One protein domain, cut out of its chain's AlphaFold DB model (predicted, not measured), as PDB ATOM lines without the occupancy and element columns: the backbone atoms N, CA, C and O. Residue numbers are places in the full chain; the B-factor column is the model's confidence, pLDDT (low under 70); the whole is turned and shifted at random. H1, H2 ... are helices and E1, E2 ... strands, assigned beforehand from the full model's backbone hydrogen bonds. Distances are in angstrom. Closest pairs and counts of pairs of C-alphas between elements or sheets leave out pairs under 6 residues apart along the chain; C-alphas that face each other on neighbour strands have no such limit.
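AT A GLANCE: This is residues 29 to 214 of the 215 residues of an uncharacterized protein of Methanothermus fervidus (strain ATCC 43054 / DSM 2088 / JCM 10308 / V24 S) (UniProt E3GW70). A small closed barrel of six strands makes one side of the domain, with the two-stranded ribbon E3 and E6 at one end of it, and a helical part covers its other side. There the helical hairpin H1 and H2 packs on the outside of the barrel, the long helix H4 crosses H2 on the side away from the barrel, and residues 185 to 204, from the last part of H4 into H5, stick out. The printed part has 186 residues with eight named strands, E1 to E8, followed by five named helices, H1 to H5; the class is mixed, helices and strands, and both sheets are antiparallel. The whole is compact, with a radius of gyration of the C-alphas of 16.8 A and spans of 49 by 41 by 35 A.

HOW THE PARTS SIT: Round the closed barrel run E1, residues 38 to 41, E2, 50 to 55, E7, 91 to 98, E5, 78 to 80, E4, 68 to 71, and E8, 110 to 116, which is the neighbour of E1. Pairs within hydrogen-bond range round the ring are N 40 and O 53 at 2.9 A, N 52 and O 94 at 3.0 A, N 97 and O 79 at 2.9 A, N 70 and O 78 at 2.8 A, N 112 and O 71 at 2.9 A, and N 111 and O 39 at 2.9 A. The pairing of E7 is staggered: residues 91 to 96 pair with E2, and residues 96 to 98 with E5. E3, residues 62 to 64, and E6, residues 84 to 86, are antiparallel neighbours, with N 62 and O 86 at 2.9 A. H1, residues 119 to 126, and H2, residues 133 to 148, are both on the barrel and form a helical hairpin; they touch at a shallow tilt of 11 degrees, with the C-alphas of Ile 121 and Ile 143 closest at 6.1 A. H4, residues 170 to 191, touches H2 about perpendicular at 79 degrees, closest at the C-alphas of Leu 141 and Ile 177, 6.7 A. H3, residues 157 to 166, is close to H4 but not clearly touching, with the C-alphas of Val 163 and Tyr 170 closest at 6.7 A. H5, residues 199 to 212, is close to H2 but not clearly touching, with the C-alphas of Val 147 and Phe 209 closest at 7.4 A. Each O i to N i+4 pair is within hydrogen-bond range in H1, H2, H3 and H5, and 16 of 18 are in H4.

IN THESE COORDINATES: E1 begins at C-alpha 38, (-30.633, -29.890, -32.200). E7, the longest strand, measures 21.1 A, and E8 18.1 A. H2 measures 22.6 A, H4 30.4 A with a kink of 26 degrees near residue 185, and H5 19.9 A, ending at C-alpha 212, (-37.742, -29.057, -7.471).

THE WHOLE: The C-alphas of His 89 and Gln 195 are the two farthest apart, 50.6 A. The printed part has no cut, and its one long link is E7 to E8, 11 residues. The mean pLDDT of the printed part is 84.9, but residues 185 to 214 are under 70.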
ATOM      1  N   LEU A  29     -32.900 -45.228 -27.056       81.50
ATOM      2  CA  LEU A  29     -32.371 -44.066 -27.784       81.50
ATOM      3  C   LEU A  29     -33.361 -42.891 -27.765       81.50
ATOM      4  O   LEU A  29     -33.803 -42.388 -28.800       81.50
ATOM      5  N   THR A  30     -33.757 -42.484 -26.559       87.94
ATOM      6  CA  THR A  30     -34.695 -41.377 -26.337       87.94
ATOM      7  C   THR A  30     -34.012 -40.023 -26.394       87.94
ATOM      8  O   THR A  30     -32.839 -39.906 -26.045       87.94
ATOM      9  N   LEU A  31     -34.772 -38.985 -26.748       88.62
ATOM     10  CA  LEU A  31     -34.292 -37.601 -26.810       88.62
ATOM     11  C   LEU A  31     -33.529 -37.164 -25.543       88.62
ATOM     12  O   LEU A  31     -32.437 -36.626 -25.652       88.62
ATOM     13  N   GLU A  32     -34.052 -37.480 -24.356       86.81
ATOM     14  CA  GLU A  32     -33.435 -37.161 -23.054       86.81
ATOM     15  C   GLU A  32     -32.052 -37.804 -22.843       86.81
ATOM     16  O   GLU A  32     -31.142 -37.175 -22.308       86.81
ATOM     17  N   LYS A  33     -31.841 -39.030 -23.333       86.06
ATOM     18  CA  LYS A  33     -30.555 -39.738 -23.199       86.06
ATOM     19  C   LYS A  33     -29.525 -39.265 -24.223       86.06
ATOM     20  O   LYS A  33     -28.330 -39.539 -24.097       86.06
ATOM     21  N   MET A  34     -29.987 -38.574 -25.258       83.81
ATOM     22  CA  MET A  34     -29.200 -38.187 -26.412       83.81
ATOM     23  C   MET A  34     -28.686 -36.761 -26.245       83.81
ATOM     24  O   MET A  34     -29.378 -35.781 -26.502       83.81
ATOM     25  N   LYS A  35     -27.413 -36.630 -25.861       75.12
ATOM     26  CA  LYS A  35     -26.744 -35.324 -25.831       75.12
ATOM     27  C   LYS A  35     -26.554 -34.781 -27.257       75.12
ATOM     28  O   LYS A  35     -26.270 -35.533 -28.196       75.12
ATOM     29  N   ASN A  36     -26.637 -33.460 -27.407       81.12
ATOM     30  CA  ASN A  36     -26.377 -32.730 -28.658       81.12
ATOM     31  C   ASN A  36     -27.331 -33.100 -29.812       81.12
ATOM     32  O   ASN A  36     -26.887 -33.313 -30.949       81.12
ATOM     33  N   VAL A  37     -28.623 -33.236 -29.509       89.81
ATOM     34  CA  VAL A  37     -29.698 -33.176 -30.511       89.81
ATOM     35  C   VAL A  37     -30.081 -31.712 -30.681       89.81
ATOM     36  O   VAL A  37     -30.157 -30.987 -29.694       89.81
ATOM     37  N   ASP A  38     -30.268 -31.274 -31.922       94.94
ATOM     38  CA  ASP A  38     -30.633 -29.890 -32.200       94.94
ATOM     39  C   ASP A  38     -32.151 -29.724 -32.059       94.94
ATOM     40  O   ASP A  38     -32.921 -30.339 -32.803       94.94
ATOM     41  N   ILE A  39     -32.566 -28.956 -31.052       97.31
ATOM     42  CA  ILE A  39     -33.965 -28.694 -30.717       97.31
ATOM     43  C   ILE A  39     -34.161 -27.184 -30.721       97.31
ATOM     44  O   ILE A  39     -33.507 -26.485 -29.953       97.31
ATOM     45  N   VAL A  40     -35.057 -26.684 -31.568       98.06
ATOM     46  CA  VAL A  40     -35.267 -25.246 -31.775       98.06
ATOM     47  C   VAL A  40     -36.731 -24.889 -31.578       98.06
ATOM     48  O   VAL A  40     -37.621 -25.495 -32.176       98.06
ATOM     49  N   GLN A  41     -36.995 -23.856 -30.788       98.31
ATOM     50  CA  GLN A  41     -38.341 -23.342 -30.591       98.31
ATOM     51  C   GLN A  41     -38.841 -22.570 -31.822       98.31
ATOM     52  O   GLN A  41     -38.247 -21.583 -32.244       98.31
ATOM     53  N   LEU A  42     -39.967 -22.983 -32.411       98.44
ATOM     54  CA  LEU A  42     -40.490 -22.369 -33.641       98.44
ATOM     55  C   LEU A  42     -41.538 -21.286 -33.395       98.44
ATOM     56  O   LEU A  42     -41.717 -20.394 -34.234       98.44
ATOM     57  N   THR A  43     -42.265 -21.371 -32.283       98.12
ATOM     58  CA  THR A  43     -43.383 -20.474 -31.978       98.12
ATOM     59  C   THR A  43     -43.018 -19.453 -30.898       98.12
ATOM     60  O   THR A  43     -42.357 -19.807 -29.919       98.12
ATOM     61  N   PRO A  44     -43.462 -18.190 -31.049       97.50
ATOM     62  CA  PRO A  44     -43.257 -17.148 -30.046       97.50
ATOM     63  C   PRO A  44     -44.234 -17.300 -28.872       97.50
ATOM     64  O   PRO A  44     -45.146 -18.134 -28.920       97.50
ATOM     65  N   ALA A  45     -44.086 -16.428 -27.878       97.38
ATOM     66  CA  ALA A  45     -44.968 -16.348 -26.722       97.38
ATOM     67  C   ALA A  45     -46.453 -16.143 -27.066       97.38
ATOM     68  O   ALA A  45     -46.824 -15.595 -28.111       97.38
ATOM     69  N   GLY A  46     -47.296 -16.662 -26.181       96.31
ATOM     70  CA  GLY A  46     -48.747 -16.759 -26.259       96.31
ATOM     71  C   GLY A  46     -49.273 -17.866 -27.173       96.31
ATOM     72  O   GLY A  46     -50.484 -17.946 -27.392       96.31
ATOM     73  N   THR A  47     -48.406 -18.681 -27.786       97.44
ATOM     74  CA  THR A  47     -48.828 -19.676 -28.789       97.44
ATOM     75  C   THR A  47     -49.154 -21.008 -28.139       97.44
ATOM     76  O   THR A  47     -48.266 -21.669 -27.621       97.44
ATOM     77  N   VAL A  48     -50.401 -21.462 -28.265       96.75
ATOM     78  CA  VAL A  48     -50.839 -22.735 -27.683       96.75
ATOM     79  C   VAL A  48     -51.424 -23.652 -28.768       96.75
ATOM     80  O   VAL A  48     -52.404 -23.267 -29.413       96.75
ATOM     81  N   PRO A  49     -50.856 -24.851 -28.997       97.44
ATOM     82  CA  PRO A  49     -49.620 -25.364 -28.400       97.44
ATOM     83  C   PRO A  49     -48.389 -24.685 -29.033       97.44
ATOM     84  O   PRO A  49     -48.459 -24.184 -30.161       97.44
ATOM     85  N   HIS A  50     -47.238 -24.725 -28.360       98.31
ATOM     86  CA  HIS A  50     -45.974 -24.384 -29.013       98.31
ATOM     87  C   HIS A  50     -45.579 -25.458 -30.028       98.31
ATOM     88  O   HIS A  50     -46.071 -26.585 -29.986       98.31
ATOM     89  N   GLN A  51     -44.671 -25.106 -30.938       98.25
ATOM     90  CA  GLN A  51     -44.004 -26.059 -31.824       98.25
ATOM     91  C   GLN A  51     -42.498 -25.981 -31.604       98.25
ATOM     92  O   GLN A  51     -41.929 -24.885 -31.565       98.25
ATOM     93  N   VAL A  52     -41.859 -27.142 -31.511       98.25
ATOM     94  CA  VAL A  52     -40.402 -27.281 -31.487       98.25
ATOM     95  C   VAL A  52     -39.962 -28.113 -32.679       98.25
ATOM     96  O   VAL A  52     -40.596 -29.110 -33.009       98.25
ATOM     97  N   ARG A  53     -38.876 -27.713 -33.332       98.38
ATOM     98  CA  ARG A  53     -38.219 -28.526 -34.351       98.38
ATOM     99  C   ARG A  53     -37.152 -29.361 -33.690       98.38
ATOM    100  O   ARG A  53     -36.285 -28.806 -33.028       98.38
ATOM    101  N   ILE A  54     -37.179 -30.664 -33.920       97.94
ATOM    102  CA  ILE A  54     -36.143 -31.580 -33.452       97.94
ATOM    103  C   ILE A  54     -35.455 -32.155 -34.683       97.94
ATOM    104  O   ILE A  54     -36.104 -32.804 -35.504       97.94
ATOM    105  N   TYR A  55     -34.152 -31.920 -34.823       96.69
ATOM    106  CA  TYR A  55     -33.341 -32.470 -35.905       96.69
ATOM    107  C   TYR A  55     -32.495 -33.645 -35.413       96.69
ATOM    108  O   TYR A  55     -31.612 -33.505 -34.562       96.69
ATOM    109  N   ASN A  56     -32.733 -34.820 -35.995       94.06
ATOM    110  CA  ASN A  56     -31.921 -35.998 -35.749       94.06
ATOM    111  C   ASN A  56     -30.645 -35.947 -36.600       94.06
ATOM    112  O   ASN A  56     -30.591 -36.458 -37.716       94.06
ATOM    113  N   ASN A  57     -29.582 -35.368 -36.043       91.88
ATOM    114  CA  ASN A  57     -28.253 -35.331 -36.661       91.88
ATOM    115  C   ASN A  57     -27.459 -36.652 -36.538       91.88
ATOM    116  O   ASN A  57     -26.258 -36.669 -36.809       91.88
ATOM    117  N   LYS A  58     -28.090 -37.746 -36.094       89.81
ATOM    118  CA  LYS A  58     -27.440 -39.038 -35.833       89.81
ATOM    119  C   LYS A  58     -27.716 -40.041 -36.952       89.81
ATOM    120  O   LYS A  58     -28.618 -39.865 -37.762       89.81
ATOM    121  N   TYR A  59     -26.955 -41.135 -36.935       90.56
ATOM    122  CA  TYR A  59     -27.060 -42.246 -37.890       90.56
ATOM    123  C   TYR A  59     -28.088 -43.320 -37.499       90.56
ATOM    124  O   TYR A  59     -28.187 -44.351 -38.158       90.56
ATOM    125  N   PHE A  60     -28.847 -43.104 -36.425       88.25
ATOM    126  CA  PHE A  60     -29.866 -44.032 -35.935       88.25
ATOM    127  C   PHE A  60     -31.145 -43.281 -35.536       88.25
ATOM    128  O   PHE A  60     -31.075 -42.078 -35.267       88.25
ATOM    129  N   PRO A  61     -32.316 -43.947 -35.531       90.56
ATOM    130  CA  PRO A  61     -33.565 -43.312 -35.131       90.56
ATOM    131  C   PRO A  61     -33.533 -42.817 -33.681       90.56
ATOM    132  O   PRO A  61     -32.961 -43.481 -32.817       90.56
ATOM    133  N   ILE A  62     -34.172 -41.680 -33.412       92.38
ATOM    134  CA  ILE A  62     -34.350 -41.134 -32.060       92.38
ATOM    135  C   ILE A  62     -35.833 -41.152 -31.713       92.38
ATOM    136  O   ILE A  62     -36.665 -40.670 -32.483       92.38
ATOM    137  N   TYR A  63     -36.149 -41.668 -30.528       92.62
ATOM    138  CA  TYR A  63     -37.506 -41.653 -29.995       92.62
ATOM    139  C   TYR A  63     -37.751 -40.352 -29.242       92.62
ATOM    140  O   TYR A  63     -37.131 -40.072 -28.210       92.62
ATOM    141  N   VAL A  64     -38.689 -39.568 -29.751       94.69
ATOM    142  CA  VAL A  64     -39.222 -38.400 -29.068       94.69
ATOM    143  C   VAL A  64     -40.375 -38.890 -28.210       94.69
ATOM    144  O   VAL A  64     -41.385 -39.352 -28.728       94.69
ATOM    145  N   LYS A  65     -40.207 -38.844 -26.891       93.88
ATOM    146  CA  LYS A  65     -41.244 -39.286 -25.959       93.88
ATOM    147  C   LYS A  65     -42.049 -38.096 -25.469       93.88
ATOM    148  O   LYS A  65     -41.488 -37.099 -25.008       93.88
ATOM    149  N   LYS A  66     -43.366 -38.233 -25.498       94.19
ATOM    150  CA  LYS A  66     -44.285 -37.354 -24.782       94.19
ATOM    151  C   LYS A  66     -43.888 -37.276 -23.308       94.19
ATOM    152  O   LYS A  66     -43.487 -38.271 -22.707       94.19
ATOM    153  N   GLY A  67     -44.008 -36.086 -22.736       95.06
ATOM    154  CA  GLY A  67     -43.586 -35.808 -21.371       95.06
ATOM    155  C   GLY A  67     -42.096 -35.497 -21.236       95.06
ATOM    156  O   GLY A  67     -41.688 -35.133 -20.145       95.06
ATOM    157  N   THR A  68     -41.274 -35.591 -22.287       96.38
ATOM    158  CA  THR A  68     -39.877 -35.112 -22.212       96.38
ATOM    159  C   THR A  68     -39.871 -33.605 -21.944       96.38
ATOM    160  O   THR A  68     -40.550 -32.868 -22.665       96.38
ATOM    161  N   ILE A  69     -39.133 -33.154 -20.926       96.81
ATOM    162  CA  ILE A  69     -38.949 -31.724 -20.634       96.81
ATOM    163  C   ILE A  69     -37.846 -31.178 -21.539       96.81
ATOM    164  O   ILE A  69     -36.852 -31.857 -21.797       96.81
ATOM    165  N   LEU A  70     -38.052 -29.969 -22.049       97.31
ATOM    166  CA  LEU A  70     -37.109 -29.208 -22.851       97.31
ATOM    167  C   LEU A  70     -36.787 -27.915 -22.108       97.31
ATOM    168  O   LEU A  70     -37.670 -27.078 -21.948       97.31
ATOM    169  N   GLU A  71     -35.539 -27.765 -21.691       96.12
ATOM    170  CA  GLU A  71     -35.058 -26.613 -20.938       96.12
ATOM    171  C   GLU A  71     -34.376 -25.585 -21.835       96.12
ATOM    172  O   GLU A  71     -33.734 -25.938 -22.836       96.12
ATOM    173  N   SER A  72     -34.448 -24.318 -21.436       94.06
ATOM    174  CA  SER A  72     -33.655 -23.242 -22.024       94.06
ATOM    175  C   SER A  72     -33.124 -22.290 -20.963       94.06
ATOM    176  O   SER A  72     -33.770 -22.000 -19.971       94.06
ATOM    177  N   ASN A  73     -31.939 -21.732 -21.211       91.44
ATOM    178  CA  ASN A  73     -31.401 -20.668 -20.361       91.44
ATOM    179  C   ASN A  73     -31.945 -19.277 -20.737       91.44
ATOM    180  O   ASN A  73     -31.674 -18.312 -20.025       91.44
ATOM    181  N   GLN A  74     -32.607 -19.145 -21.892       93.69
ATOM    182  CA  GLN A  74     -33.056 -17.852 -22.426       93.69
ATOM    183  C   GLN A  74     -34.547 -17.831 -22.767       93.69
ATOM    184  O   GLN A  74     -35.170 -16.775 -22.683       93.69
ATOM    185  N   SER A  75     -35.113 -18.970 -23.166       96.12
ATOM    186  CA  SER A  75     -36.548 -19.154 -23.395       96.12
ATOM    187  C   SER A  75     -37.196 -19.828 -22.187       96.12
ATOM    188  O   SER A  75     -36.510 -20.286 -21.280       96.12
ATOM    189  N   GLN A  76     -38.520 -19.910 -22.194       95.50
ATOM    190  CA  GLN A  76     -39.260 -20.758 -21.267       95.50
ATOM    191  C   GLN A  76     -38.953 -22.244 -21.476       95.50
ATOM    192  O   GLN A  76     -38.695 -22.687 -22.606       95.50
ATOM    193  N   ASP A  77     -39.150 -23.022 -20.421       97.31
ATOM    194  CA  ASP A  77     -39.160 -24.473 -20.534       97.31
ATOM    195  C   ASP A  77     -40.475 -24.997 -21.135       97.31
ATOM    196  O   ASP A  77     -41.571 -24.435 -20.977       97.31
ATOM    197  N   LEU A  78     -40.369 -26.133 -21.822       98.19
ATOM    198  CA  LEU A  78     -41.475 -26.799 -22.502       98.19
ATOM    199  C   LEU A  78     -41.563 -28.278 -22.115       98.19
ATOM    200  O   LEU A  78     -40.592 -28.909 -21.716       98.19
ATOM    201  N   VAL A  79     -42.733 -28.877 -22.327       98.19
ATOM    202  CA  VAL A  79     -42.941 -30.326 -22.254       98.19
ATOM    203  C   VAL A  79     -43.481 -30.853 -23.579       98.19
ATOM    204  O   VAL A  79     -44.480 -30.355 -24.104       98.19
ATOM    205  N   ILE A  80     -42.827 -31.877 -24.129       98.06
ATOM    206  CA  ILE A  80     -43.224 -32.505 -25.392       98.06
ATOM    207  C   ILE A  80     -44.602 -33.145 -25.255       98.06
ATOM    208  O   ILE A  80     -44.861 -33.924 -24.336       98.06
ATOM    209  N   ALA A  81     -45.478 -32.864 -26.216       97.44
ATOM    210  CA  ALA A  81     -46.876 -33.239 -26.115       97.44
ATOM    211  C   ALA A  81     -47.266 -34.490 -26.921       97.44
ATOM    212  O   ALA A  81     -48.329 -35.071 -26.686       97.44
ATOM    213  N   LYS A  82     -46.423 -34.927 -27.862       95.44
ATOM    214  CA  LYS A  82     -46.660 -36.122 -28.682       95.44
ATOM    215  C   LYS A  82     -45.414 -36.984 -28.791       95.44
ATOM    216  O   LYS A  82     -44.302 -36.469 -28.844       95.44
ATOM    217  N   ASP A  83     -45.644 -38.290 -28.829       93.81
ATOM    218  CA  ASP A  83     -44.619 -39.258 -29.194       93.81
ATOM    219  C   ASP A  83     -44.323 -39.151 -30.694       93.81
ATOM    220  O   ASP A  83     -45.239 -38.941 -31.493       93.81
ATOM    221  N   ASP A  84     -43.058 -39.312 -31.066       94.38
ATOM    222  CA  ASP A  84     -42.615 -39.353 -32.457       94.38
ATOM    223  C   ASP A  84     -41.344 -40.208 -32.604       94.38
ATOM    224  O   ASP A  84     -40.638 -40.496 -31.630       94.38
ATOM    225  N   ILE A  85     -41.040 -40.626 -33.831       93.75
ATOM    226  CA  ILE A  85     -39.823 -41.359 -34.180       93.75
ATOM    227  C   ILE A  85     -39.124 -40.618 -35.311       93.75
ATOM    228  O   ILE A  85     -39.556 -40.634 -36.463       93.75
ATOM    229  N   LEU A  86     -37.981 -40.019 -34.990       92.62
ATOM    230  CA  LEU A  86     -37.161 -39.306 -35.958       92.62
ATOM    231  C   LEU A  86     -36.174 -40.261 -36.607       92.62
ATOM    232  O   LEU A  86     -35.232 -40.720 -35.959       92.62
ATOM    233  N   VAL A  87     -36.337 -40.520 -37.899       93.00
ATOM    234  CA  VAL A  87     -35.352 -41.291 -38.665       93.00
ATOM    235  C   VAL A  87     -34.049 -40.486 -38.855       93.00
ATOM    236  O   VAL A  87     -34.059 -39.255 -38.734       93.00
ATOM    237  N   PRO A  88     -32.907 -41.149 -39.123       93.62
ATOM    238  CA  PRO A  88     -31.611 -40.487 -39.283       93.62
ATOM    239  C   PRO A  88     -31.638 -39.321 -40.275       93.62
ATOM    240  O   PRO A  88     -32.227 -39.435 -41.349       93.62
ATOM    241  N   HIS A  89     -30.959 -38.226 -39.933       92.38
ATOM    242  CA  HIS A  89     -30.789 -37.027 -40.768       92.38
ATOM    243  C   HIS A  89     -32.084 -36.324 -41.200       92.38
ATOM    244  O   HIS A  89     -32.082 -35.569 -42.173       92.38
ATOM    245  N   THR A  90     -33.177 -36.523 -40.465       95.44
ATOM    246  CA  THR A  90     -34.448 -35.816 -40.675       95.44
ATOM    247  C   THR A  90     -34.799 -34.906 -39.505       95.44
ATOM    248  O   THR A  90     -34.161 -34.947 -38.452       95.44
ATOM    249  N   TYR A  91     -35.813 -34.067 -39.699       96.50
ATOM    250  CA  TYR A  91     -36.429 -33.280 -38.638       96.50
ATOM    251  C   TYR A  91     -37.930 -33.550 -38.564       96.50
ATOM    252  O   TYR A  91     -38.547 -33.913 -39.567       96.50
ATOM    253  N   ALA A  92     -38.514 -33.290 -37.398       97.12
ATOM    254  CA  ALA A  92     -39.954 -33.132 -37.240       97.12
ATOM    255  C   ALA A  92     -40.263 -31.907 -36.383       97.12
ATOM    256  O   ALA A  92     -39.468 -31.512 -35.524       97.12
ATOM    257  N   ASP A  93     -41.434 -31.330 -36.635       98.06
ATOM    258  CA  ASP A  93     -42.010 -30.278 -35.810       98.06
ATOM    259  C   ASP A  93     -43.003 -30.947 -34.853       98.06
ATOM    260  O   ASP A  93     -43.980 -31.566 -35.280       98.06
ATOM    261  N   VAL A  94     -42.712 -30.873 -33.557       97.75
ATOM    262  CA  VAL A  94     -43.441 -31.582 -32.506       97.75
ATOM    263  C   VAL A  94     -44.147 -30.560 -31.615       97.75
ATOM    264  O   VAL A  94     -43.529 -29.572 -31.203       97.75
ATOM    265  N   PRO A  95     -45.437 -30.760 -31.287       98.19
ATOM    266  CA  PRO A  95     -46.130 -29.873 -30.369       98.19
ATOM    267  C   PRO A  95     -45.573 -30.008 -28.951       98.19
ATOM    268  O   PRO A  95     -45.269 -31.111 -28.486       98.19
ATOM    269  N   ALA A  96     -45.516 -28.888 -28.241       98.38
ATOM    270  CA  ALA A  96     -45.108 -28.824 -26.846       98.38
ATOM    271  C   ALA A  96     -45.962 -27.813 -26.068       98.38
ATOM    272  O   ALA A  96     -46.533 -26.888 -26.651       98.38
ATOM    273  N   PHE A  97     -46.057 -27.992 -24.754       98.56
ATOM    274  CA  PHE A  97     -46.736 -27.061 -23.851       98.56
ATOM    275  C   PHE A  97     -45.727 -26.324 -22.980       98.56
ATOM    276  O   PHE A  97     -44.715 -26.899 -22.594       98.56
ATOM    277  N   CYS A  98     -46.014 -25.066 -22.660       97.62
ATOM    278  CA  CYS A  98     -45.225 -24.274 -21.723       97.62
ATOM    279  C   CYS A  98     -45.380 -24.815 -20.295       97.62
ATOM    280  O   CYS A  98     -46.499 -25.130 -19.882       97.62
ATOM    281  N   ILE A  99     -44.287 -24.897 -19.533       95.38
ATOM    282  CA  ILE A  99     -44.337 -25.224 -18.095       95.38
ATOM    283  C   ILE A  99     -44.030 -24.019 -17.193       95.38
ATOM    284  O   ILE A  99     -44.295 -24.081 -15.995       95.38
ATOM    285  N   GLU A 100     -43.579 -22.900 -17.761       93.81
ATOM    286  CA  GLU A 100     -43.216 -21.678 -17.038       93.81
ATOM    287  C   GLU A 100     -44.061 -20.469 -17.474       93.81
ATOM    288  O   GLU A 100     -43.665 -19.725 -18.368       93.81
ATOM    289  N   PRO A 101     -45.222 -20.216 -16.845       93.88
ATOM    290  CA  PRO A 101     -46.124 -19.139 -17.273       93.88
ATOM    291  C   PRO A 101     -45.524 -17.722 -17.203       93.88
ATOM    292  O   PRO A 101     -46.048 -16.808 -17.833       93.88
ATOM    293  N   GLU A 102     -44.451 -17.525 -16.438       94.31
ATOM    294  CA  GLU A 102     -43.817 -16.221 -16.181       94.31
ATOM    295  C   GLU A 102     -42.595 -15.964 -17.082       94.31
ATOM    296  O   GLU A 102     -42.107 -14.836 -17.163       94.31
ATOM    297  N   THR A 103     -42.136 -16.978 -17.823       95.94
ATOM    298  CA  THR A 103     -41.021 -16.873 -18.773       95.94
ATOM    299  C   THR A 103     -41.579 -16.801 -20.191       95.94
ATOM    300  O   THR A 103     -42.515 -17.514 -20.519       95.94
ATOM    301  N   CYS A 104     -41.046 -15.940 -21.059       96.31
ATOM    302  CA  CYS A 104     -41.503 -15.873 -22.451       96.31
ATOM    303  C   CYS A 104     -40.851 -16.955 -23.318       96.31
ATOM    304  O   CYS A 104     -39.636 -17.145 -23.294       96.31
ATOM    305  N   ALA A 105     -41.631 -17.540 -24.221       97.25
ATOM    306  CA  ALA A 105     -41.093 -18.200 -25.406       97.25
ATOM    307  C   ALA A 105     -40.285 -17.258 -26.316       97.25
ATOM    308  O   ALA A 105     -40.823 -16.282 -26.856       97.25
ATOM    309  N   ILE A 106     -39.044 -17.642 -26.621       97.62
ATOM    310  CA  ILE A 106     -38.205 -17.001 -27.638       97.62
ATOM    311  C   ILE A 106     -38.138 -17.891 -28.881       97.62
ATOM    312  O   ILE A 106     -37.626 -19.007 -28.869       97.62
ATOM    313  N   LYS A 107     -38.662 -17.385 -30.001       97.56
ATOM    314  CA  LYS A 107     -38.579 -18.081 -31.290       97.56
ATOM    315  C   LYS A 107     -37.130 -18.121 -31.781       97.56
ATOM    316  O   LYS A 107     -36.480 -17.085 -31.864       97.56
ATOM    317  N   GLY A 108     -36.693 -19.294 -32.224       97.56
ATOM    318  CA  GLY A 108     -35.343 -19.562 -32.710       97.56
ATOM    319  C   GLY A 108     -34.380 -20.004 -31.613       97.56
ATOM    320  O   GLY A 108     -33.262 -20.381 -31.943       97.56
ATOM    321  N   GLU A 109     -34.805 -19.991 -30.347       97.81
ATOM    322  CA  GLU A 109     -33.944 -20.393 -29.242       97.81
ATOM    323  C   GLU A 109     -33.745 -21.908 -29.205       97.81
ATOM    324  O   GLU A 109     -34.664 -22.684 -29.501       97.81
ATOM    325  N   HIS A 110     -32.526 -22.317 -28.849       96.88
ATOM    326  CA  HIS A 110     -32.184 -23.721 -28.686       96.88
ATOM    327  C   HIS A 110     -32.626 -24.233 -27.316       96.88
ATOM    328  O   HIS A 110     -32.479 -23.566 -26.292       96.88
ATOM    329  N   LEU A 111     -33.139 -25.459 -27.313       96.88
ATOM    330  CA  LEU A 111     -33.598 -26.159 -26.123       96.88
ATOM    331  C   LEU A 111     -32.759 -27.418 -25.902       96.88
ATOM    332  O   LEU A 111     -32.196 -27.991 -26.840       96.88
ATOM    333  N   LYS A 112     -32.719 -27.895 -24.663       95.94
ATOM    334  CA  LYS A 112     -32.081 -29.159 -24.295       95.94
ATOM    335  C   LYS A 112     -33.096 -30.071 -23.626       95.94
ATOM    336  O   LYS A 112     -33.802 -29.646 -22.728       95.94
ATOM    337  N   ALA A 113     -33.144 -31.341 -24.019       95.00
ATOM    338  CA  ALA A 113     -33.951 -32.311 -23.289       95.00
ATOM    339  C   ALA A 113     -33.356 -32.576 -21.896       95.00
ATOM    340  O   ALA A 113     -32.158 -32.864 -21.795       95.00
ATOM    341  N   ASP A 114     -34.180 -32.490 -20.852       92.19
ATOM    342  CA  ASP A 114     -33.761 -32.698 -19.462       92.19
ATOM    343  C   ASP A 114     -34.823 -33.450 -18.651       92.19
ATOM    344  O   ASP A 114     -35.720 -32.892 -18.028       92.19
ATOM    345  N   GLY A 115     -34.753 -34.777 -18.687       91.12
ATOM    346  CA  GLY A 115     -35.673 -35.612 -17.926       91.12
ATOM    347  C   GLY A 115     -37.103 -35.644 -18.475       91.12
ATOM    348  O   GLY A 115     -37.386 -35.377 -19.648       91.12
ATOM    349  N   TYR A 116     -38.015 -36.053 -17.595       92.06
ATOM    350  CA  TYR A 116     -39.419 -36.273 -17.911       92.06
ATOM    351  C   TYR A 116     -40.317 -35.563 -16.908       92.06
ATOM    352  O   TYR A 116     -40.078 -35.582 -15.699       92.06
ATOM    353  N   ALA A 117     -41.400 -34.998 -17.425       90.31
ATOM    354  CA  ALA A 117     -42.463 -34.412 -16.649       90.31
ATOM    355  C   ALA A 117     -43.152 -35.486 -15.795       90.31
ATOM    356  O   ALA A 117     -43.346 -36.622 -16.247       90.31
ATOM    357  N   PRO A 118     -43.589 -35.137 -14.578       86.62
ATOM    358  CA  PRO A 118     -44.281 -36.085 -13.718       86.62
ATOM    359  C   PRO A 118     -45.577 -36.621 -14.322       86.62
ATOM    360  O   PRO A 118     -46.186 -36.021 -15.213       86.62
ATOM    361  N   GLU A 119     -46.028 -37.754 -13.786       82.56
ATOM    362  CA  GLU A 119     -47.151 -38.520 -14.331       82.56
ATOM    363  C   GLU A 119     -48.433 -37.689 -14.478       82.56
ATOM    364  O   GLU A 119     -49.138 -37.832 -15.472       82.56
ATOM    365  N   ALA A 120     -48.700 -36.755 -13.559       82.88
ATOM    366  CA  ALA A 120     -49.862 -35.868 -13.638       82.88
ATOM    367  C   ALA A 120     -49.864 -34.988 -14.903       82.88
ATOM    368  O   ALA A 120     -50.889 -34.880 -15.577       82.88
ATOM    369  N   ILE A 121     -48.716 -34.405 -15.267       87.62
ATOM    370  CA  ILE A 121     -48.570 -33.610 -16.497       87.62
ATOM    371  C   ILE A 121     -48.697 -34.529 -17.714       87.62
ATOM    372  O   ILE A 121     -49.455 -34.240 -18.638       87.62
ATOM    373  N   SER A 122     -48.028 -35.684 -17.685       87.06
ATOM    374  CA  SER A 122     -48.111 -36.679 -18.760       87.06
ATOM    375  C   SER A 122     -49.544 -37.183 -18.988       87.06
ATOM    376  O   SER A 122     -49.952 -37.382 -20.135       87.06
ATOM    377  N   TYR A 123     -50.334 -37.347 -17.925       87.06
ATOM    378  CA  TYR A 123     -51.748 -37.716 -17.987       87.06
ATOM    379  C   TYR A 123     -52.588 -36.618 -18.645       87.06
ATOM    380  O   TYR A 123     -53.324 -36.899 -19.592       87.06
ATOM    381  N   VAL A 124     -52.425 -35.364 -18.204       90.88
ATOM    382  CA  VAL A 124     -53.114 -34.203 -18.791       90.88
ATOM    383  C   VAL A 124     -52.824 -34.110 -20.289       90.88
ATOM    384  O   VAL A 124     -53.760 -34.092 -21.086       90.88
ATOM    385  N   ILE A 125     -51.554 -34.188 -20.686       94.00
ATOM    386  CA  ILE A 125     -51.148 -34.183 -22.097       94.00
ATOM    387  C   ILE A 125     -51.764 -35.364 -22.859       94.00
ATOM    388  O   ILE A 125     -52.271 -35.193 -23.967       94.00
ATOM    389  N   SER A 126     -51.762 -36.565 -22.279       90.69
ATOM    390  CA  SER A 126     -52.322 -37.763 -22.921       90.69
ATOM    391  C   SER A 126     -53.828 -37.675 -23.159       90.69
ATOM    392  O   SER A 126     -54.326 -38.295 -24.093       90.69
ATOM    393  N   SER A 127     -54.538 -36.900 -22.338       89.94
ATOM    394  CA  SER A 127     -55.977 -36.661 -22.472       89.94
ATOM    395  C   SER A 127     -56.339 -35.562 -23.483       89.94
ATOM    396  O   SER A 127     -57.521 -35.294 -23.696       89.94
ATOM    397  N   THR A 128     -55.340 -34.935 -24.118       93.94
ATOM    398  CA  THR A 128     -55.551 -33.829 -25.061       93.94
ATOM    399  C   THR A 128     -56.259 -34.302 -26.328       93.94
ATOM    400  O   THR A 128     -55.761 -35.150 -27.071       93.94
ATOM    401  N   ASN A 129     -57.388 -33.674 -26.635       95.25
ATOM    402  CA  ASN A 129     -58.045 -33.754 -27.924       95.25
ATOM    403  C   ASN A 129     -57.446 -32.727 -28.897       95.25
ATOM    404  O   ASN A 129     -57.838 -31.562 -28.934       95.25
ATOM    405  N   TRP A 130     -56.531 -33.200 -29.738       93.75
ATOM    406  CA  TRP A 130     -55.780 -32.393 -30.702       93.75
ATOM    407  C   TRP A 130     -56.599 -31.778 -31.845       93.75
ATOM    408  O   TRP A 130     -56.045 -30.999 -32.615       93.75
ATOM    409  N   THR A 131     -57.881 -32.121 -31.991       95.19
ATOM    410  CA  THR A 131     -58.770 -31.490 -32.983       95.19
ATOM    411  C   THR A 131     -59.625 -30.372 -32.385       95.19
ATOM    412  O   THR A 131     -60.311 -29.672 -33.126       95.19
ATOM    413  N   ASN A 132     -59.575 -30.175 -31.062       96.00
ATOM    414  CA  ASN A 132     -60.329 -29.148 -30.354       96.00
ATOM    415  C   ASN A 132     -59.376 -28.120 -29.718       96.00
ATOM    416  O   ASN A 132     -58.726 -28.398 -28.713       96.00
ATOM    417  N   GLN A 133     -59.344 -26.908 -30.276       93.62
ATOM    418  CA  GLN A 133     -58.468 -25.827 -29.808       93.62
ATOM    419  C   GLN A 133     -58.754 -25.392 -28.362       93.62
ATOM    420  O   GLN A 133     -57.820 -25.070 -27.627       93.62
ATOM    421  N   GLU A 134     -60.018 -25.405 -27.932       93.31
ATOM    422  CA  GLU A 134     -60.386 -25.101 -26.547       93.31
ATOM    423  C   GLU A 134     -59.791 -26.149 -25.603       93.31
ATOM    424  O   GLU A 134     -59.169 -25.797 -24.610       93.31
ATOM    425  N   ASN A 135     -59.855 -27.431 -25.969       94.81
ATOM    426  CA  ASN A 135     -59.264 -28.499 -25.168       94.81
ATOM    427  C   ASN A 135     -57.724 -28.427 -25.106       94.81
ATOM    428  O   ASN A 135     -57.141 -28.681 -24.051       94.81
ATOM    429  N   ILE A 136     -57.058 -28.055 -26.203       96.50
ATOM    430  CA  ILE A 136     -55.601 -27.836 -26.211       96.50
ATOM    431  C   ILE A 136     -55.238 -26.655 -25.301       96.50
ATOM    432  O   ILE A 136     -54.285 -26.730 -24.526       96.50
ATOM    433  N   THR A 137     -56.036 -25.590 -25.352       95.38
ATOM    434  CA  THR A 137     -55.878 -24.423 -24.478       95.38
ATOM    435  C   THR A 137     -56.080 -24.796 -23.015       95.38
ATOM    436  O   THR A 137     -55.255 -24.465 -22.166       95.38
ATOM    437  N   ASP A 138     -57.130 -25.556 -22.714       94.06
ATOM    438  CA  ASP A 138     -57.385 -26.043 -21.365       94.06
ATOM    439  C   ASP A 138     -56.244 -26.931 -20.870       94.06
ATOM    440  O   ASP A 138     -55.851 -26.839 -19.714       94.06
ATOM    441  N   THR A 139     -55.660 -27.758 -21.738       95.38
ATOM    442  CA  THR A 139     -54.492 -28.582 -21.398       95.38
ATOM    443  C   THR A 139     -53.307 -27.714 -20.969       95.38
ATOM    444  O   THR A 139     -52.714 -27.984 -19.925       95.38
ATOM    445  N   GLN A 140     -53.003 -26.639 -21.703       96.88
ATOM    446  CA  GLN A 140     -51.955 -25.682 -21.329       96.88
ATOM    447  C   GLN A 140     -52.208 -25.064 -19.944       96.88
ATOM    448  O   GLN A 140     -51.309 -25.038 -19.102       96.88
ATOM    449  N   LEU A 141     -53.434 -24.606 -19.680       94.31
ATOM    450  CA  LEU A 141     -53.788 -23.987 -18.399       94.31
ATOM    451  C   LEU A 141     -53.741 -24.988 -17.235       94.31
ATOM    452  O   LEU A 141     -53.274 -24.656 -16.147       94.31
ATOM    453  N   LYS A 142     -54.151 -26.240 -17.467       92.44
ATOM    454  CA  LYS A 142     -54.024 -27.328 -16.489       92.44
ATOM    455  C   LYS A 142     -52.562 -27.626 -16.155       92.44
ATOM    456  O   LYS A 142     -52.259 -27.896 -14.997       92.44
ATOM    457  N   ILE A 143     -51.657 -27.560 -17.133       93.62
ATOM    458  CA  ILE A 143     -50.214 -27.726 -16.898       93.62
ATOM    459  C   ILE A 143     -49.680 -26.592 -16.018       93.62
ATOM    460  O   ILE A 143     -49.015 -26.872 -15.025       93.62
ATOM    461  N   TRP A 144     -50.029 -25.333 -16.301       93.25
ATOM    462  CA  TRP A 144     -49.641 -24.209 -15.440       93.25
ATOM    463  C   TRP A 144     -50.165 -24.354 -14.013       93.25
ATOM    464  O   TRP A 144     -49.403 -24.168 -13.066       93.25
ATOM    465  N   LEU A 145     -51.425 -24.764 -13.849       89.38
ATOM    466  CA  LEU A 145     -51.996 -25.038 -12.532       89.38
ATOM    467  C   LEU A 145     -51.235 -26.159 -11.801       89.38
ATOM    468  O   LEU A 145     -51.012 -26.060 -10.599       89.38
ATOM    469  N   LEU A 146     -50.802 -27.212 -12.498       86.12
ATOM    470  CA  LEU A 146     -50.014 -28.287 -11.885       86.12
ATOM    471  C   LEU A 146     -48.605 -27.836 -11.470       86.12
ATOM    472  O   LEU A 146     -48.095 -28.323 -10.462       86.12
ATOM    473  N   VAL A 147     -47.978 -26.929 -12.225       87.00
ATOM    474  CA  VAL A 147     -46.596 -26.481 -11.973       87.00
ATOM    475  C   VAL A 147     -46.526 -25.329 -10.966       87.00
ATOM    476  O   VAL A 147     -45.685 -25.343 -10.066       87.00
ATOM    477  N   ARG A 148     -47.405 -24.329 -11.093       84.44
ATOM    478  CA  ARG A 148     -47.394 -23.097 -10.281       84.44
ATOM    479  C   ARG A 148     -48.602 -22.948  -9.353       84.44
ATOM    480  O   ARG A 148     -48.591 -22.101  -8.459       84.44
ATOM    481  N   GLY A 149     -49.643 -23.762  -9.521       81.88
ATOM    482  CA  GLY A 149     -50.922 -23.519  -8.860       81.88
ATOM    483  C   GLY A 149     -51.558 -22.224  -9.363       81.88
ATOM    484  O   GLY A 149     -51.424 -21.851 -10.526       81.88
ATOM    485  N   THR A 150     -52.224 -21.515  -8.459       77.12
ATOM    486  CA  THR A 150     -52.757 -20.164  -8.684       77.12
ATOM    487  C   THR A 150     -51.738 -19.060  -8.375       77.12
ATOM    488  O   THR A 150     -52.062 -17.882  -8.470       77.12
ATOM    489  N   ASN A 151     -50.506 -19.427  -8.001       77.12
ATOM    490  CA  ASN A 151     -49.476 -18.511  -7.520       77.12
ATOM    491  C   ASN A 151     -48.393 -18.274  -8.582       77.12
ATOM    492  O   ASN A 151     -47.249 -18.694  -8.414       77.12
ATOM    493  N   TYR A 152     -48.784 -17.625  -9.673       79.88
ATOM    494  CA  TYR A 152     -47.880 -17.061 -10.676       79.88
ATOM    495  C   TYR A 152     -48.395 -15.677 -11.085       79.88
ATOM    496  O   TYR A 152     -49.590 -15.410 -10.938       79.88
ATOM    497  N   ASP A 153     -47.520 -14.802 -11.575       85.88
ATOM    498  CA  ASP A 153     -47.910 -13.478 -12.062       85.88
ATOM    499  C   ASP A 153     -48.563 -13.566 -13.457       85.88
ATOM    500  O   ASP A 153     -47.847 -13.778 -14.443       85.88
ATOM    501  N   PRO A 154     -49.895 -13.363 -13.585       85.25
ATOM    502  CA  PRO A 154     -50.584 -13.445 -14.871       85.25
ATOM    503  C   PRO A 154     -50.250 -12.276 -15.809       85.25
ATOM    504  O   PRO A 154     -50.666 -12.289 -16.966       85.25
ATOM    505  N   TYR A 155     -49.545 -11.249 -15.321       89.69
ATOM    506  CA  TYR A 155     -49.161 -10.054 -16.073       89.69
ATOM    507  C   TYR A 155     -47.733 -10.134 -16.626       89.69
ATOM    508  O   TYR A 155     -47.209  -9.132 -17.116       89.69
ATOM    509  N   SER A 156     -47.109 -11.311 -16.591       93.88
ATOM    510  CA  SER A 156     -45.730 -11.521 -17.029       93.88
ATOM    511  C   SER A 156     -45.596 -12.670 -18.031       93.88
ATOM    512  O   SER A 156     -46.489 -13.511 -18.168       93.88
ATOM    513  N   GLY A 157     -44.476 -12.699 -18.755       95.44
ATOM    514  CA  GLY A 157     -44.053 -13.882 -19.502       95.44
ATOM    515  C   GLY A 157     -45.039 -14.410 -20.543       95.44
ATOM    516  O   GLY A 157     -45.703 -13.663 -21.274       95.44
ATOM    517  N   GLU A 158     -45.133 -15.738 -20.581       96.56
ATOM    518  CA  GLU A 158     -46.048 -16.477 -21.441       96.56
ATOM    519  C   GLU A 158     -47.515 -16.182 -21.126       96.56
ATOM    520  O   GLU A 158     -48.331 -16.127 -22.040       96.56
ATOM    521  N   SER A 159     -47.866 -15.957 -19.859       94.69
ATOM    522  CA  SER A 159     -49.245 -15.688 -19.445       94.69
ATOM    523  C   SER A 159     -49.763 -14.346 -19.970       94.69
ATOM    524  O   SER A 159     -50.835 -14.301 -20.582       94.69
ATOM    525  N   LEU A 160     -48.958 -13.283 -19.873       95.81
ATOM    526  CA  LEU A 160     -49.225 -11.991 -20.510       95.81
ATOM    527  C   LEU A 160     -49.393 -12.147 -22.026       95.81
ATOM    528  O   LEU A 160     -50.364 -11.661 -22.618       95.81
ATOM    529  N   ALA A 161     -48.446 -12.837 -22.664       97.06
ATOM    530  CA  ALA A 161     -48.474 -13.052 -24.104       97.06
ATOM    531  C   ALA A 161     -49.690 -13.889 -24.533       97.06
ATOM    532  O   ALA A 161     -50.293 -13.615 -25.571       97.06
ATOM    533  N   PHE A 162     -50.091 -14.871 -23.726       96.62
ATOM    534  CA  PHE A 162     -51.268 -15.704 -23.940       96.62
ATOM    535  C   PHE A 162     -52.550 -14.875 -23.902       96.62
ATOM    536  O   PHE A 162     -53.355 -14.974 -24.831       96.62
ATOM    537  N   VAL A 163     -52.722 -14.025 -22.886       96.12
ATOM    538  CA  VAL A 163     -53.880 -13.123 -22.765       96.12
ATOM    539  C   VAL A 163     -53.974 -12.215 -23.989       96.12
ATOM    540  O   VAL A 163     -55.019 -12.154 -24.640       96.12
ATOM    541  N   SER A 164     -52.855 -11.580 -24.354       95.12
ATOM    542  CA  SER A 164     -52.781 -10.683 -25.509       95.12
ATOM    543  C   SER A 164     -53.100 -11.401 -26.825       95.12
ATOM    544  O   SER A 164     -53.923 -10.930 -27.608       95.12
ATOM    545  N   LYS A 165     -52.496 -12.570 -27.062       95.25
ATOM    546  CA  LYS A 165     -52.628 -13.298 -28.328       95.25
ATOM    547  C   LYS A 165     -54.001 -13.931 -28.526       95.25
ATOM    548  O   LYS A 165     -54.472 -14.009 -29.658       95.25
ATOM    549  N   ASN A 166     -54.638 -14.370 -27.443       89.94
ATOM    550  CA  ASN A 166     -55.969 -14.976 -27.487       89.94
ATOM    551  C   ASN A 166     -57.095 -13.944 -27.324       89.94
ATOM    552  O   ASN A 166     -58.263 -14.324 -27.358       89.94
ATOM    553  N   ASN A 167     -56.758 -12.655 -27.183       92.25
ATOM    554  CA  ASN A 167     -57.711 -11.557 -27.026       92.25
ATOM    555  C   ASN A 167     -58.733 -11.813 -25.897       92.25
ATOM    556  O   ASN A 167     -59.935 -11.605 -26.066       92.25
ATOM    557  N   ILE A 168     -58.242 -12.304 -24.757       92.50
ATOM    558  CA  ILE A 168     -59.036 -12.512 -23.537       92.50
ATOM    559  C   ILE A 168     -58.653 -11.475 -22.478       92.50
ATOM    560  O   ILE A 168     -57.618 -10.825 -22.592       92.50
ATOM    561  N   SER A 169     -59.473 -11.314 -21.438       92.94
ATOM    562  CA  SER A 169     -59.088 -10.530 -20.261       92.94
ATOM    563  C   SER A 169     -58.366 -11.401 -19.228       92.94
ATOM    564  O   SER A 169     -58.489 -12.630 -19.224       92.94
ATOM    565  N   TYR A 170     -57.646 -10.757 -18.310       90.06
ATOM    566  CA  TYR A 170     -57.051 -11.437 -17.155       90.06
ATOM    567  C   TYR A 170     -58.107 -12.063 -16.244       90.06
ATOM    568  O   TYR A 170     -57.892 -13.162 -15.742       90.06
ATOM    569  N   ASP A 171     -59.267 -11.419 -16.095       88.00
ATOM    570  CA  ASP A 171     -60.386 -11.966 -15.322       88.00
ATOM    571  C   ASP A 171     -60.878 -13.281 -15.938       88.00
ATOM    572  O   ASP A 171     -61.085 -14.261 -15.227       88.00
ATOM    573  N   THR A 172     -60.982 -13.350 -17.272       90.25
ATOM    574  CA  THR A 172     -61.335 -14.588 -17.982       90.25
ATOM    575  C   THR A 172     -60.271 -15.672 -17.805       90.25
ATOM    576  O   THR A 172     -60.612 -16.847 -17.646       90.25
ATOM    577  N   LEU A 173     -58.985 -15.311 -17.825       90.25
ATOM    578  CA  LEU A 173     -57.903 -16.260 -17.549       90.25
ATOM    579  C   LEU A 173     -58.004 -16.809 -16.116       90.25
ATOM    580  O   LEU A 173     -57.963 -18.024 -15.925       90.25
ATOM    581  N   GLN A 174     -58.182 -15.936 -15.122       87.12
ATOM    582  CA  GLN A 174     -58.338 -16.337 -13.724       87.12
ATOM    583  C   GLN A 174     -59.574 -17.212 -13.515       87.12
ATOM    584  O   GLN A 174     -59.473 -18.257 -12.877       87.12
ATOM    585  N   GLU A 175     -60.722 -16.843 -14.087       87.56
ATOM    586  CA  GLU A 175     -61.949 -17.637 -13.999       87.56
ATOM    587  C   GLU A 175     -61.736 -19.057 -14.543       87.56
ATOM    588  O   GLU A 175     -62.118 -20.036 -13.896       87.56
ATOM    589  N   LYS A 176     -61.060 -19.188 -15.695       89.56
ATOM    590  CA  LYS A 176     -60.698 -20.493 -16.265       89.56
ATOM    591  C   LYS A 176     -59.831 -21.310 -15.307       89.56
ATOM    592  O   LYS A 176     -60.110 -22.491 -15.109       89.56
ATOM    593  N   ILE A 177     -58.821 -20.699 -14.691       86.62
ATOM    594  CA  ILE A 177     -57.914 -21.385 -13.757       86.62
ATOM    595  C   ILE A 177     -58.652 -21.833 -12.496       86.62
ATOM    596  O   ILE A 177     -58.539 -22.999 -12.123       86.62
ATOM    597  N   TYR A 178     -59.458 -20.965 -11.880       83.75
ATOM    598  CA  TYR A 178     -60.236 -21.321 -10.688       83.75
ATOM    599  C   TYR A 178     -61.256 -22.423 -10.974       83.75
ATOM    600  O   TYR A 178     -61.424 -23.348 -10.176       83.75
ATOM    601  N   LYS A 179     -61.916 -22.374 -12.138       85.75
ATOM    602  CA  LYS A 179     -62.820 -23.443 -12.570       85.75
ATOM    603  C   LYS A 179     -62.072 -24.769 -12.724       85.75
ATOM    604  O   LYS A 179     -62.545 -25.791 -12.228       85.75
ATOM    605  N   MET A 180     -60.893 -24.756 -13.350       84.94
ATOM    606  CA  MET A 180     -60.056 -25.952 -13.490       84.94
ATOM    607  C   MET A 180     -59.574 -26.485 -12.140       84.94
ATOM    608  O   MET A 180     -59.603 -27.693 -11.931       84.94
ATOM    609  N   GLU A 181     -59.176 -25.620 -11.209       80.56
ATOM    610  CA  GLU A 181     -58.771 -26.009  -9.855       80.56
ATOM    611  C   GLU A 181     -59.911 -26.697  -9.092       80.56
ATOM    612  O   GLU A 181     -59.712 -27.755  -8.480       80.56
ATOM    613  N   ALA A 182     -61.127 -26.153  -9.184       77.38
ATOM    614  CA  ALA A 182     -62.316 -26.760  -8.598       77.38
ATOM    615  C   ALA A 182     -62.635 -28.128  -9.231       77.38
ATOM    616  O   ALA A 182     -62.936 -29.093  -8.521       77.38
ATOM    617  N   GLU A 183     -62.530 -28.242 -10.559       75.56
ATOM    618  CA  GLU A 183     -62.723 -29.501 -11.285       75.56
ATOM    619  C   GLU A 183     -61.661 -30.547 -10.922       75.56
ATOM    620  O   GLU A 183     -62.007 -31.702 -10.665       75.56
ATOM    621  N   PHE A 184     -60.385 -30.162 -10.834       70.81
ATOM    622  CA  PHE A 184     -59.306 -31.051 -10.401       70.81
ATOM    623  C   PHE A 184     -59.517 -31.542  -8.974       70.81
ATOM    624  O   PHE A 184     -59.439 -32.746  -8.726       70.81
ATOM    625  N   SER A 185     -59.856 -30.643  -8.050       65.94
ATOM    626  CA  SER A 185     -60.121 -30.992  -6.650       65.94
ATOM    627  C   SER A 185     -61.266 -32.007  -6.525       65.94
ATOM    628  O   SER A 185     -61.197 -32.958  -5.737       65.94
ATOM    629  N   LYS A 186     -62.306 -31.854  -7.352       63.72
ATOM    630  CA  LYS A 186     -63.463 -32.755  -7.393       63.72
ATOM    631  C   LYS A 186     -63.147 -34.106  -8.049       63.72
ATOM    632  O   LYS A 186     -63.550 -35.139  -7.521       63.72
ATOM    633  N   ASN A 187     -62.427 -34.110  -9.171       55.47
ATOM    634  CA  ASN A 187     -62.202 -35.300  -9.997       55.47
ATOM    635  C   ASN A 187     -61.003 -36.147  -9.546       55.47
ATOM    636  O   ASN A 187     -61.008 -37.364  -9.716       55.47
ATOM    637  N   MET A 188     -59.975 -35.560  -8.931       49.75
ATOM    638  CA  MET A 188     -58.837 -36.332  -8.413       49.75
ATOM    639  C   MET A 188     -59.223 -37.151  -7.171       49.75
ATOM    640  O   MET A 188     -58.663 -38.219  -6.942       49.75
ATOM    641  N   SER A 189     -60.256 -36.709  -6.446       43.22
ATOM    642  CA  SER A 189     -60.889 -37.461  -5.356       43.22
ATOM    643  C   SER A 189     -61.613 -38.735  -5.827       43.22
ATOM    644  O   SER A 189     -61.834 -39.636  -5.023       43.22
ATOM    645  N   SER A 190     -62.004 -38.816  -7.106       41.03
ATOM    646  CA  SER A 190     -62.781 -39.932  -7.674       41.03
ATOM    647  C   SER A 190     -62.013 -40.794  -8.685       41.03
ATOM    648  O   SER A 190     -62.345 -41.964  -8.851       41.03
ATOM    649  N   SER A 191     -60.992 -40.243  -9.351       41.66
ATOM    650  CA  SER A 191     -60.235 -40.923 -10.424       41.66
ATOM    651  C   SER A 191     -59.029 -41.708  -9.907       41.66
ATOM    652  O   SER A 191     -58.635 -42.714 -10.493       41.66
ATOM    653  N   PHE A 192     -58.453 -41.269  -8.791       41.31
ATOM    654  CA  PHE A 192     -57.524 -42.060  -8.002       41.31
ATOM    655  C   PHE A 192     -58.346 -42.657  -6.862       41.31
ATOM    656  O   PHE A 192     -59.071 -41.930  -6.187       41.31
ATOM    657  N   ASN A 193     -58.279 -43.969  -6.643       36.09
ATOM    658  CA  ASN A 193     -58.957 -44.632  -5.526       36.09
ATOM    659  C   ASN A 193     -58.259 -44.246  -4.202       36.09
ATOM    660  O   ASN A 193     -57.543 -45.031  -3.583       36.09
ATOM    661  N   ILE A 194     -58.400 -42.978  -3.805       37.44
ATOM    662  CA  ILE A 194     -57.825 -42.363  -2.611       37.44
ATOM    663  C   ILE A 194     -58.818 -42.561  -1.466       37.44
ATOM    664  O   ILE A 194     -59.342 -41.615  -0.888       37.44
ATOM    665  N   GLN A 195     -59.096 -43.814  -1.117       37.00
ATOM    666  CA  GLN A 195     -59.554 -44.114   0.241       37.00
ATOM    667  C   GLN A 195     -58.388 -44.475   1.170       37.00
ATOM    668  O   GLN A 195     -58.594 -44.538   2.374       37.00
ATOM    669  N   ASN A 196     -57.153 -44.622   0.660       36.34
ATOM    670  CA  ASN A 196     -56.017 -45.036   1.497       36.34
ATOM    671  C   ASN A 196     -54.667 -44.343   1.245       36.34
ATOM    672  O   ASN A 196     -53.674 -44.709   1.866       36.34
ATOM    673  N   ILE A 197     -54.594 -43.327   0.382       38.78
ATOM    674  CA  ILE A 197     -53.337 -42.616   0.094       38.78
ATOM    675  C   ILE A 197     -53.510 -41.158   0.511       38.78
ATOM    676  O   ILE A 197     -53.858 -40.279  -0.264       38.78
ATOM    677  N   SER A 198     -53.391 -40.967   1.822       41.53
ATOM    678  CA  SER A 198     -53.732 -39.768   2.587       41.53
ATOM    679  C   SER A 198     -53.357 -38.428   1.933       41.53
ATOM    680  O   SER A 198     -52.361 -38.326   1.220       41.53
ATOM    681  N   LYS A 199     -54.096 -37.370   2.300       41.72
ATOM    682  CA  LYS A 199     -53.785 -35.942   2.071       41.72
ATOM    683  C   LYS A 199     -52.297 -35.571   2.217       41.72
ATOM    684  O   LYS A 199     -51.864 -34.608   1.595       41.72
ATOM    685  N   ASN A 200     -51.515 -36.339   2.980       44.72
ATOM    686  CA  ASN A 200     -50.073 -36.154   3.101       44.72
ATOM    687  C   ASN A 200     -49.304 -36.443   1.808       44.72
ATOM    688  O   ASN A 200     -48.321 -35.758   1.587       44.72
ATOM    689  N   LEU A 201     -49.737 -37.369   0.939       44.19
ATOM    690  CA  LEU A 201     -49.042 -37.633  -0.327       44.19
ATOM    691  C   LEU A 201     -49.299 -36.518  -1.345       44.19
ATOM    692  O   LEU A 201     -48.374 -36.104  -2.023       44.19
ATOM    693  N   LEU A 202     -50.520 -35.981  -1.426       43.69
ATOM    694  CA  LEU A 202     -50.805 -34.820  -2.280       43.69
ATOM    695  C   LEU A 202     -50.012 -33.596  -1.799       43.69
ATOM    696  O   LEU A 202     -49.408 -32.894  -2.601       43.69
ATOM    697  N   GLN A 203     -49.950 -33.390  -0.480       48.97
ATOM    698  CA  GLN A 203     -49.143 -32.331   0.113       48.97
ATOM    699  C   GLN A 203     -47.637 -32.584  -0.058       48.97
ATOM    700  O   GLN A 203     -46.903 -31.639  -0.313       48.97
ATOM    701  N   GLU A 204     -47.159 -33.831   0.021       50.75
ATOM    702  CA  GLU A 204     -45.771 -34.208  -0.281       50.75
ATOM    703  C   GLU A 204     -45.443 -34.024  -1.755       50.75
ATOM    704  O   GLU A 204     -44.356 -33.560  -2.062       50.75
ATOM    705  N   ILE A 205     -46.354 -34.364  -2.665       53.28
ATOM    706  CA  ILE A 205     -46.189 -34.167  -4.102       53.28
ATOM    707  C   ILE A 205     -46.087 -32.665  -4.365       53.28
ATOM    708  O   ILE A 205     -45.072 -32.223  -4.890       53.28
ATOM    709  N   ILE A 206     -47.044 -31.863  -3.886       53.50
ATOM    710  CA  ILE A 206     -47.014 -30.393  -3.981       53.50
ATOM    711  C   ILE A 206     -45.737 -29.814  -3.344       53.50
ATOM    712  O   ILE A 206     -45.120 -28.914  -3.909       53.50
ATOM    713  N   ASN A 207     -45.294 -30.333  -2.196       53.19
ATOM    714  CA  ASN A 207     -44.084 -29.856  -1.519       53.19
ATOM    715  C   ASN A 207     -42.794 -30.278  -2.247       53.19
ATOM    716  O   ASN A 207     -41.869 -29.477  -2.335       53.19
ATOM    717  N   ARG A 208     -42.724 -31.494  -2.803       47.81
ATOM    718  CA  ARG A 208     -41.594 -31.969  -3.622       47.81
ATOM    719  C   ARG A 208     -41.514 -31.214  -4.943       47.81
ATOM    720  O   ARG A 208     -40.418 -30.869  -5.365       47.81
ATOM    721  N   PHE A 209     -42.656 -30.885  -5.543       51.16
ATOM    722  CA  PHE A 209     -42.732 -30.006  -6.709       51.16
ATOM    723  C   PHE A 209     -42.201 -28.608  -6.400       51.16
ATOM    724  O   PHE A 209     -41.343 -28.109  -7.122       51.16
ATOM    725  N   LYS A 210     -42.627 -28.004  -5.283       47.88
ATOM    726  CA  LYS A 210     -42.091 -26.709  -4.836       47.88
ATOM    727  C   LYS A 210     -40.579 -26.752  -4.603       47.88
ATOM    728  O   LYS A 210     -39.902 -25.796  -4.944       47.88
ATOM    729  N   GLN A 211     -40.043 -27.851  -4.069       45.19
ATOM    730  CA  GLN A 211     -38.599 -28.014  -3.857       45.19
ATOM    731  C   GLN A 211     -37.802 -28.225  -5.152       45.19
ATOM    732  O   GLN A 211     -36.633 -27.856  -5.197       45.19
ATOM    733  N   PHE A 212     -38.406 -28.810  -6.189       38.28
ATOM    734  CA  PHE A 212     -37.742 -29.057  -7.471       38.28
ATOM    735  C   PHE A 212     -37.535 -27.763  -8.275       38.28
ATOM    736  O   PHE A 212     -36.476 -27.588  -8.859       38.28
ATOM    737  N   PHE A 213     -38.491 -26.829  -8.223       39.78
ATOM    738  CA  PHE A 213     -38.428 -25.527  -8.912       39.78
ATOM    739  C   PHE A 213     -37.851 -24.377  -8.060       39.78
ATOM    740  O   PHE A 213     -37.892 -23.224  -8.475       39.78
ATOM    741  N   GLN A 214     -37.373 -24.664  -6.844       41.47
ATOM    742  CA  GLN A 214     -36.695 -23.697  -5.961       41.47
ATOM    743  C   GLN A 214     -35.164 -23.874  -5.935       41.47
ATOM    744  O   GLN A 214     -34.491 -23.245  -5.116       41.47
TER     745      GLN A 214